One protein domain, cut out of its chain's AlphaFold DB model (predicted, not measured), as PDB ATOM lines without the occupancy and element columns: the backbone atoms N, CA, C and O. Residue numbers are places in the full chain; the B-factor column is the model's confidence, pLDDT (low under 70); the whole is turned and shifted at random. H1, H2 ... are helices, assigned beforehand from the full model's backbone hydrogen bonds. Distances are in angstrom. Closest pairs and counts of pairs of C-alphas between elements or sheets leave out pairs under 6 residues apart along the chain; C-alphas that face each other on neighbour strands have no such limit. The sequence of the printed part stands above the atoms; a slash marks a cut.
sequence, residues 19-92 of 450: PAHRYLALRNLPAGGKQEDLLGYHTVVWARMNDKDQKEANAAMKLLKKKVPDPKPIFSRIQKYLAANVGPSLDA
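What this domain is: This is residues 19 to 92 of the 450 residues of an uncharacterized protein of Lophiostoma macrostomum CBS 122681 (UniProt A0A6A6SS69). What is the shape? H1 and H3 lie side by side in the middle, with the longest helix, H4, packed on H1 at one end and the crossed pair H2 and H5 at the other. What makes it up? The printed part has 74 residues with five named helices, H1 to H5 in order along the chain, which hold 45 of them, and no named strand; the class is all helix, and the whole is compact, with a radius of gyration of the C-alphas of 12.4 A and spans of 34 by 26 by 17 A.

Where its parts are: Where does it begin? H1, residues 19 to 27, begins with C-alpha 19 at (11.412, 45.058, -33.834). What follows? H2 is residues 33 to 38, H3 41 to 46, H4 51 to 64, 19.5 A long, and H5 75 to 84, 14.1 A long, ending with C-alpha 84 at (30.272, 28.892, -28.772).

How they stand to each other: What touches? H1 touches H3 at a shallow tilt of 14 degrees, opposite ways; the closest C-alphas, of Leu 26 and His 42, are 5.3 A apart. H1 touches H4 at a steep tilt of 54 degrees, closest C-alphas Ala 20 and Ala 57, 5.0 A. H2 touches H5 at 63 degrees, steep, closest C-alphas Asp 37 and Arg 77, 5.1 A. And the backbones? Every O i to N i+4 pair is within hydrogen-bond range in H1, H3 and H5, 9 of 10 in H4, and 0 of 2 in H2, with 2 of 3 O i to N i+3 pairs.

The domain as a whole: Is it cut? The printed part has no cut, and no link is long. Where is confidence low? Fifteen residues are under 70, among them 63 to 67.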
ATOM      1  N   PRO A  19      11.512  46.517 -33.969       62.47
ATOM      2  CA  PRO A  19      11.412  45.058 -33.834       62.47
ATOM      3  C   PRO A  19      11.299  44.260 -35.155       62.47
ATOM      4  O   PRO A  19      11.908  43.199 -35.308       62.47
ATOM      5  N   ALA A  20      10.607  44.823 -36.150       65.69
ATOM      6  CA  ALA A  20      10.470  44.309 -37.511       65.69
ATOM      7  C   ALA A  20      11.782  44.152 -38.322       65.69
ATOM      8  O   ALA A  20      11.942  43.143 -39.004       65.69
ATOM      9  N   HIS A  21      12.740  45.088 -38.272       68.94
ATOM     10  CA  HIS A  21      13.985  44.985 -39.057       68.94
ATOM     11  C   HIS A  21      14.928  43.906 -38.513       68.94
ATOM     12  O   HIS A  21      15.498  43.136 -39.284       68.94
ATOM     13  N   ARG A  22      15.050  43.794 -37.183       68.81
ATOM     14  CA  ARG A  22      15.827  42.721 -36.544       68.81
ATOM     15  C   ARG A  22      15.224  41.359 -36.847       68.81
ATOM     16  O   ARG A  22      15.956  40.410 -37.109       68.81
ATOM     17  N   TYR A  23      13.898  41.278 -36.841       72.94
ATOM     18  CA  TYR A  23      13.195  40.086 -37.278       72.94
ATOM     19  C   TYR A  23      13.532  39.723 -38.725       72.94
ATOM     20  O   TYR A  23      13.924  38.590 -38.983       72.94
ATOM     21  N   LEU A  24      13.440  40.678 -39.657       74.50
ATOM     22  CA  LEU A  24      13.758  40.461 -41.070       74.50
ATOM     23  C   LEU A  24      15.201  39.997 -41.285       74.50
ATOM     24  O   LEU A  24      15.424  39.042 -42.023       74.50
ATOM     25  N   ALA A  25      16.171  40.617 -40.611       77.81
ATOM     26  CA  ALA A  25      17.576  40.225 -40.699       77.81
ATOM     27  C   ALA A  25      17.812  38.790 -40.192       77.81
ATOM     28  O   ALA A  25      18.473  37.999 -40.858       77.81
ATOM     29  N   LEU A  26      17.226  38.429 -39.043       78.56
ATOM     30  CA  LEU A  26      17.325  37.079 -38.474       78.56
ATOM     31  C   LEU A  26      16.513  36.031 -39.256       78.56
ATOM     32  O   LEU A  26      16.789  34.836 -39.163       78.56
ATOM     33  N   ARG A  27      15.481  36.452 -39.992       80.44
ATOM     34  CA  ARG A  27      14.681  35.588 -40.867       80.44
ATOM     35  C   ARG A  27      15.379  35.307 -42.194       80.44
ATOM     36  O   ARG A  27      15.292  34.188 -42.680       80.44
ATOM     37  N   ASN A  28      16.063  36.303 -42.750       80.75
ATOM     38  CA  ASN A  28      16.749  36.225 -44.040       80.75
ATOM     39  C   ASN A  28      18.208  35.754 -43.917       80.75
ATOM     40  O   ASN A  28      19.007  36.010 -44.817       80.75
ATOM     41  N   LEU A  29      18.579  35.096 -42.811       81.38
ATOM     42  CA  LEU A  29      19.894  34.466 -42.709       81.38
ATOM     43  C   LEU A  29      20.047  33.448 -43.852       81.38
ATOM     44  O   LEU A  29      19.107  32.688 -44.109       81.38
ATOM     45  N   PRO A  30      21.187  33.448 -44.565       80.94
ATOM     46  CA  PRO A  30      21.378  32.573 -45.709       80.94
ATOM     47  C   PRO A  30      21.258  31.107 -45.281       80.94
ATOM     48  O   PRO A  30      21.748  30.706 -44.225       80.94
ATOM     49  N   ALA A  31      20.597  30.307 -46.117       76.38
ATOM     50  CA  ALA A  31      20.549  28.866 -45.935       76.38
ATOM     51  C   ALA A  31      21.928  28.286 -46.292       76.38
ATOM     52  O   ALA A  31      22.283  28.200 -47.467       76.38
ATOM     53  N   GLY A  32      22.717  27.952 -45.271       78.94
ATOM     54  CA  GLY A  32      24.023  27.310 -45.410       78.94
ATOM     55  C   GLY A  32      25.102  27.887 -44.488       78.94
ATOM     56  O   GLY A  32      25.118  29.071 -44.152       78.94
ATOM     57  N   GLY A  33      26.040  27.030 -44.083       83.31
ATOM     58  CA  GLY A  33      27.164  27.391 -43.216       83.31
ATOM     59  C   GLY A  33      26.803  27.477 -41.727       83.31
ATOM     60  O   GLY A  33      25.723  27.083 -41.299       83.31
ATOM     61  N   LYS A  34      27.716  28.018 -40.908       80.00
ATOM     62  CA  LYS A  34      27.554  28.105 -39.436       80.00
ATOM     63  C   LYS A  34      26.347  28.945 -38.984       80.00
ATOM     64  O   LYS A  34      25.984  28.910 -37.816       80.00
ATOM     65  N   GLN A  35      25.756  29.731 -39.883       80.81
ATOM     66  CA  GLN A  35      24.599  30.589 -39.608       80.81
ATOM     67  C   GLN A  35      23.269  29.821 -39.674       80.81
ATOM     68  O   GLN A  35      22.276  30.291 -39.122       80.81
ATOM     69  N   GLU A  36      23.251  28.622 -40.270       84.69
ATOM     70  CA  GLU A  36      22.078  27.738 -40.301       84.69
ATOM     71  C   GLU A  36      21.655  27.290 -38.891       84.69
ATOM     72  O   GLU A  36      20.477  27.067 -38.623       84.69
ATOM     73  N   ASP A  37      22.591  27.253 -37.939       86.69
ATOM     74  CA  ASP A  37      22.295  26.952 -36.534       86.69
ATOM     75  C   ASP A  37      21.424  28.026 -35.852       86.69
ATOM     76  O   ASP A  37      20.839  27.768 -34.800       86.69
ATOM     77  N   LEU A  38      21.300  29.216 -36.456       84.69
ATOM     78  CA  LEU A  38      20.419  30.302 -36.012       84.69
ATOM     79  C   LEU A  38      19.065  30.324 -36.741       84.69
ATOM     80  O   LEU A  38      18.256  31.228 -36.503       84.69
ATOM     81  N   LEU A  39      18.780  29.356 -37.617       84.88
ATOM     82  CA  LEU A  39      17.509  29.287 -38.333       84.88
ATOM     83  C   LEU A  39      16.335  29.235 -37.334       84.88
ATOM     84  O   LEU A  39      16.321  28.458 -36.380       84.88
ATOM     85  N   GLY A  40      15.349  30.114 -37.525       82.81
ATOM     86  CA  GLY A  40      14.200  30.242 -36.621       82.81
ATOM     87  C   GLY A  40      14.468  31.033 -35.333       82.81
ATOM     88  O   GLY A  40      13.521  31.306 -34.598       82.81
ATOM     89  N   TYR A  41      15.700  31.484 -35.057       83.12
ATOM     90  CA  TYR A  41      16.024  32.256 -33.843       83.12
ATOM     91  C   TYR A  41      15.232  33.570 -33.724       83.12
ATOM     92  O   TYR A  41      14.921  34.012 -32.617       83.12
ATOM     93  N   HIS A  42      14.810  34.161 -34.848       79.94
ATOM     94  CA  HIS A  42      13.907  35.316 -34.859       79.94
ATOM     95  C   HIS A  42      12.614  35.071 -34.068       79.94
ATOM     96  O   HIS A  42      12.156  35.982 -33.388       79.94
ATOM     97  N   THR A  43      12.057  33.853 -34.092       81.56
ATOM     98  CA  THR A  43      10.841  33.502 -33.332       81.56
ATOM     99  C   THR A  43      11.081  33.496 -31.820       81.56
ATOM    100  O   THR A  43      10.214  33.910 -31.054       81.56
ATOM    101  N   VAL A  44      12.283  33.103 -31.388       81.38
ATOM    102  CA  VAL A  44      12.694  33.093 -29.976       81.38
ATOM    103  C   VAL A  44      12.878  34.518 -29.459       81.38
ATOM    104  O   VAL A  44      12.415  34.847 -28.369       81.38
ATOM    105  N   VAL A  45      13.516  35.378 -30.257       73.88
ATOM    106  CA  VAL A  45      13.652  36.808 -29.947       73.88
ATOM    107  C   VAL A  45      12.272  37.474 -29.900       73.88
ATOM    108  O   VAL A  45      11.999  38.261 -29.000       73.88
ATOM    109  N   TRP A  46      11.377  37.112 -30.822       73.44
ATOM    110  CA  TRP A  46      10.016  37.646 -30.908       73.44
ATOM    111  C   TRP A  46       9.140  37.310 -29.702       73.44
ATOM    112  O   TRP A  46       8.394  38.156 -29.216       73.44
ATOM    113  N   ALA A  47       9.237  36.078 -29.202       77.88
ATOM    114  CA  ALA A  47       8.478  35.624 -28.039       77.88
ATOM    115  C   ALA A  47       8.867  36.352 -26.741       77.88
ATOM    116  O   ALA A  47       8.145  36.265 -25.754       77.88
ATOM    117  N   ARG A  48      10.006  37.056 -26.731       73.12
ATOM    118  CA  ARG A  48      10.540  37.783 -25.569       73.12
ATOM    119  C   ARG A  48      10.388  39.304 -25.672       73.12
ATOM    120  O   ARG A  48      10.862  40.017 -24.792       73.12
ATOM    121  N   MET A  49       9.763  39.806 -26.736       71.38
ATOM    122  CA  MET A  49       9.445  41.229 -26.875       71.38
ATOM    123  C   MET A  49       8.299  41.620 -25.934       71.38
ATOM    124  O   MET A  49       7.438  40.798 -25.637       71.38
ATOM    125  N   ASN A  50       8.267  42.878 -25.483       76.56
ATOM    126  CA  ASN A  50       7.114  43.387 -24.735       76.56
ATOM    127  C   ASN A  50       5.876  43.509 -25.647       76.56
ATOM    128  O   ASN A  50       6.000  43.591 -26.871       76.56
ATOM    129  N   ASP A  51       4.683  43.576 -25.055       75.06
ATOM    130  CA  ASP A  51       3.407  43.601 -25.788       75.06
ATOM    131  C   ASP A  51       3.302  44.733 -26.823       75.06
ATOM    132  O   ASP A  51       2.658  44.578 -27.866       75.06
ATOM    133  N   LYS A  52       3.923  45.890 -26.553       71.75
ATOM    134  CA  LYS A  52       3.911  47.041 -27.465       71.75
ATOM    135  C   LYS A  52       4.746  46.753 -28.713       71.75
ATOM    136  O   LYS A  52       4.242  46.888 -29.827       71.75
ATOM    137  N   ASP A  53       5.977  46.297 -28.513       67.06
ATOM    138  CA  ASP A  53       6.892  45.898 -29.579       67.06
ATOM    139  C   ASP A  53       6.283  44.754 -30.397       67.06
ATOM    140  O   ASP A  53       6.332  44.761 -31.625       67.06
ATOM    141  N   GLN A  54       5.608  43.816 -29.729       70.12
ATOM    142  CA  GLN A  54       4.936  42.699 -30.378       70.12
ATOM    143  C   GLN A  54       3.775  43.155 -31.277       70.12
ATOM    144  O   GLN A  54       3.588  42.593 -32.355       70.12
ATOM    145  N   LYS A  55       3.014  44.195 -30.901       75.38
ATOM    146  CA  LYS A  55       1.941  44.769 -31.742       75.38
ATOM    147  C   LYS A  55       2.476  45.412 -33.021       75.38
ATOM    148  O   LYS A  55       1.961  45.114 -34.100       75.38
ATOM    149  N   GLU A  56       3.500  46.258 -32.920       66.88
ATOM    150  CA  GLU A  56       4.134  46.902 -34.083       66.88
ATOM    151  C   GLU A  56       4.731  45.858 -35.030       66.88
ATOM    152  O   GLU A  56       4.536  45.889 -36.248       66.88
ATOM    153  N   ALA A  57       5.397  44.866 -34.451       65.19
ATOM    154  CA  ALA A  57       6.022  43.802 -35.199       65.19
ATOM    155  C   ALA A  57       4.965  42.884 -35.858       65.19
ATOM    156  O   ALA A  57       5.085  42.539 -37.035       65.19
ATOM    157  N   ASN A  58       3.858  42.573 -35.174       74.88
ATOM    158  CA  ASN A  58       2.728  41.833 -35.748       74.88
ATOM    159  C   ASN A  58       2.068  42.577 -36.925       74.88
ATOM    160  O   ASN A  58       1.646  41.933 -37.890       74.88
ATOM    161  N   ALA A  59       1.998  43.913 -36.884       74.06
ATOM    162  CA  ALA A  59       1.499  44.722 -37.997       74.06
ATOM    163  C   ALA A  59       2.412  44.617 -39.233       74.06
ATOM    164  O   ALA A  59       1.921  44.344 -40.330       74.06
ATOM    165  N   ALA A  60       3.733  44.717 -39.049       66.31
ATOM    166  CA  ALA A  60       4.706  44.476 -40.118       66.31
ATOM    167  C   ALA A  60       4.634  43.028 -40.650       66.31
ATOM    168  O   ALA A  60       4.739  42.780 -41.851       66.31
ATOM    169  N   MET A  61       4.374  42.058 -39.772       69.62
ATOM    170  CA  MET A  61       4.285  40.641 -40.134       69.62
ATOM    171  C   MET A  61       3.039  40.264 -40.918       69.62
ATOM    172  O   MET A  61       3.119  39.376 -41.767       69.62
ATOM    173  N   LYS A  62       1.904  40.939 -40.708       75.25
ATOM    174  CA  LYS A  62       0.718  40.752 -41.562       75.25
ATOM    175  C   LYS A  62       1.029  41.020 -43.039       75.25
ATOM    176  O   LYS A  62       0.427  40.384 -43.902       75.25
ATOM    177  N   LEU A  63       1.993  41.896 -43.332       65.31
ATOM    178  CA  LEU A  63       2.444  42.185 -44.695       65.31
ATOM    179  C   LEU A  63       3.401  41.108 -45.242       65.31
ATOM    180  O   LEU A  63       3.387  40.830 -46.440       65.31
ATOM    181  N   LEU A  64       4.187  40.456 -44.376       64.75
ATOM    182  CA  LEU A  64       5.251  39.515 -44.758       64.75
ATOM    183  C   LEU A  64       4.835  38.032 -44.750       64.75
ATOM    184  O   LEU A  64       5.370  37.244 -45.531       64.75
ATOM    185  N   LYS A  65       3.892  37.616 -43.889       63.62
ATOM    186  CA  LYS A  65       3.447  36.207 -43.773       63.62
ATOM    187  C   LYS A  65       2.661  35.699 -44.983       63.62
ATOM    188  O   LYS A  65       2.461  34.499 -45.110       63.62
ATOM    189  N   LYS A  66       2.254  36.578 -45.904       63.94
ATOM    190  CA  LYS A  66       1.503  36.192 -47.108       63.94
ATOM    191  C   LYS A  66       2.304  35.366 -48.131       63.94
ATOM    192  O   LYS A  66       1.689  34.885 -49.073       63.94
ATOM    193  N   LYS A  67       3.635  35.223 -47.999       64.31
ATOM    194  CA  LYS A  67       4.476  34.642 -49.069       64.31
ATOM    195  C   LYS A  67       5.412  33.488 -48.682       64.31
ATOM    196  O   LYS A  67       5.720  32.693 -49.558       64.31
ATOM    197  N   VAL A  68       5.872  33.368 -47.430       74.69
ATOM    198  CA  VAL A  68       6.831  32.313 -47.021       74.69
ATOM    199  C   VAL A  68       6.571  31.904 -45.559       74.69
ATOM    200  O   VAL A  68       6.449  32.804 -44.722       74.69
ATOM    201  N   PRO A  69       6.474  30.603 -45.216       81.62
ATOM    202  CA  PRO A  69       6.368  30.151 -43.827       81.62
ATOM    203  C   PRO A  69       7.680  30.379 -43.057       81.62
ATOM    204  O   PRO A  69       8.767  30.262 -43.618       81.62
ATOM    205  N   ASP A  70       7.587  30.720 -41.770       81.56
ATOM    206  CA  ASP A  70       8.766  30.915 -40.920       81.56
ATOM    207  C   ASP A  70       9.392  29.552 -40.549       81.56
ATOM    208  O   ASP A  70       8.661  28.625 -40.177       81.56
ATOM    209  N   PRO A  71      10.725  29.392 -40.632       83.50
ATOM    210  CA  PRO A  71      11.382  28.151 -40.245       83.50
ATOM    211  C   PRO A  71      11.258  27.908 -38.735       83.50
ATOM    212  O   PRO A  71      11.423  28.823 -37.925       83.50
ATOM    213  N   LYS A  72      10.989  26.656 -38.345       86.06
ATOM    214  CA  LYS A  72      10.882  26.271 -36.931       86.06
ATOM    215  C   LYS A  72      12.262  26.344 -36.255       86.06
ATOM    216  O   LYS A  72      13.223  25.826 -36.822       86.06
ATOM    217  N   PRO A  73      12.375  26.938 -35.054       87.88
ATOM    218  CA  PRO A  73      13.644  27.002 -34.338       87.88
ATOM    219  C   PRO A  73      14.104  25.606 -33.898       87.88
ATOM    220  O   PRO A  73      13.336  24.852 -33.300       87.88
ATOM    221  N   ILE A  74      15.381  25.286 -34.127       91.75
ATOM    222  CA  ILE A  74      16.027  24.085 -33.580       91.75
ATOM    223  C   ILE A  74      16.827  24.498 -32.339       91.75
ATOM    224  O   ILE A  74      17.998  24.868 -32.424       91.75
ATOM    225  N   PHE A  75      16.183  24.462 -31.167       88.88
ATOM    226  CA  PHE A  75      16.731  25.016 -29.919       88.88
ATOM    227  C   PHE A  75      18.106  24.466 -29.523       88.88
ATOM    228  O   PHE A  75      18.934  25.227 -29.033       88.88
ATOM    229  N   SER A  76      18.375  23.181 -29.765       91.44
ATOM    230  CA  SER A  76      19.666  22.560 -29.445       91.44
ATOM    231  C   SER A  76      20.819  23.136 -30.274       91.44
ATOM    232  O   SER A  76      21.900  23.376 -29.739       91.44
ATOM    233  N   ARG A  77      20.586  23.420 -31.564       90.44
ATOM    234  CA  ARG A  77      21.571  24.065 -32.448       90.44
ATOM    235  C   ARG A  77      21.781  25.523 -32.064       90.44
ATOM    236  O   ARG A  77      22.922  25.943 -31.903       90.44
ATOM    237  N   ILE A  78      20.689  26.244 -31.800       87.06
ATOM    238  CA  ILE A  78      20.732  27.635 -31.336       87.06
ATOM    239  C   ILE A  78      21.535  27.734 -30.033       87.06
ATOM    240  O   ILE A  78      22.449  28.544 -29.940       87.06
ATOM    241  N   GLN A  79      21.244  26.901 -29.030       88.81
ATOM    242  CA  GLN A  79      21.970  26.913 -27.755       88.81
ATOM    243  C   GLN A  79      23.448  26.568 -27.929       88.81
ATOM    244  O   GLN A  79      24.296  27.267 -27.381       88.81
ATOM    245  N   LYS A  80      23.770  25.542 -28.726       91.31
ATOM    246  CA  LYS A  80      25.160  25.179 -29.032       91.31
ATOM    247  C   LYS A  80      25.902  26.329 -29.720       91.31
ATOM    248  O   LYS A  80      27.042  26.620 -29.363       91.31
ATOM    249  N   TYR A  81      25.250  27.013 -30.660       87.81
ATOM    250  CA  TYR A  81      25.807  28.182 -31.334       87.81
ATOM    251  C   TYR A  81      26.037  29.342 -30.359       87.81
ATOM    252  O   TYR A  81      27.118  29.921 -30.365       87.81
ATOM    253  N   LEU A  82      25.057  29.659 -29.507       85.38
ATOM    254  CA  LEU A  82      25.140  30.738 -28.513       85.38
ATOM    255  C   LEU A  82      26.134  30.445 -27.378       85.38
ATOM    256  O   LEU A  82      26.646  31.374 -26.768       85.38
ATOM    257  N   ALA A  83      26.412  29.174 -27.084       88.50
ATOM    258  CA  ALA A  83      27.461  28.789 -26.140       88.50
ATOM    259  C   ALA A  83      28.865  28.965 -26.742       88.50
ATOM    260  O   ALA A  83      29.809  29.286 -26.027       88.50
ATOM    261  N   ALA A  84      29.003  28.764 -28.057       89.69
ATOM    262  CA  ALA A  84      30.272  28.892 -28.772       89.69
ATOM    263  C   ALA A  84      30.544  30.310 -29.312       89.69
ATOM    264  O   ALA A  84      31.682  30.623 -29.654       89.69
ATOM    265  N   ASN A  85      29.519  31.160 -29.425       86.69
ATOM    266  CA  ASN A  85      29.601  32.484 -30.038       86.69
ATOM    267  C   ASN A  85      28.838  33.520 -29.211       86.69
ATOM    268  O   ASN A  85      27.809  33.217 -28.613       86.69
ATOM    269  N   VAL A  86      29.273  34.781 -29.261       79.38
ATOM    270  CA  VAL A  86      28.512  35.890 -28.673       79.38
ATOM    271  C   VAL A  86      27.236  36.107 -29.487       79.38
ATOM    272  O   VAL A  86      27.257  36.659 -30.587       79.38
ATOM    273  N   GLY A  87      26.112  35.642 -28.949       76.00
ATOM    274  CA  GLY A  87      24.801  35.868 -29.538       76.00
ATOM    275  C   GLY A  87      24.367  37.332 -29.475       76.00
ATOM    276  O   GLY A  87      24.763  38.061 -28.562       76.00
ATOM    277  N   PRO A  88      23.493  37.784 -30.389       72.75
ATOM    278  CA  PRO A  88      22.916  39.112 -30.277       72.75
ATOM    279  C   PRO A  88      22.020  39.164 -29.032       72.75
ATOM    280  O   PRO A  88      21.154  38.301 -28.845       72.75
ATOM    281  N   SER A  89      22.215  40.187 -28.197       79.19
ATOM    282  CA  SER A  89      21.455  40.389 -26.958       79.19
ATOM    283  C   SER A  89      19.951  40.299 -27.187       79.19
ATOM    284  O   SER A  89      19.438  40.802 -28.184       79.19
ATOM    285  N   LEU A  90      19.222  39.673 -26.267       76.69
ATOM    286  CA  LEU A  90      17.771  39.504 -26.367       76.69
ATOM    287  C   LEU A  90      17.018  40.841 -26.347       76.69
ATOM    288  O   LEU A  90      15.942  40.934 -26.929       76.69
ATOM    289  N   ASP A  91      17.605  41.881 -25.752       74.56
ATOM    290  CA  ASP A  91      17.054  43.231 -25.805       74.56
ATOM    291  C   ASP A  91      17.193  43.794 -27.230       74.56
ATOM    292  O   ASP A  91      18.296  43.967 -27.753       74.56
ATOM    293  N   ALA A  92      16.064  44.092 -27.881       68.88
ATOM    294  CA  ALA A  92      16.029  44.751 -29.191       68.88
ATOM    295  C   ALA A  92      16.693  46.134 -29.183       68.88
ATOM    296  O   ALA A  92      17.162  46.591 -30.223       68.88
TER     297      ALA A  92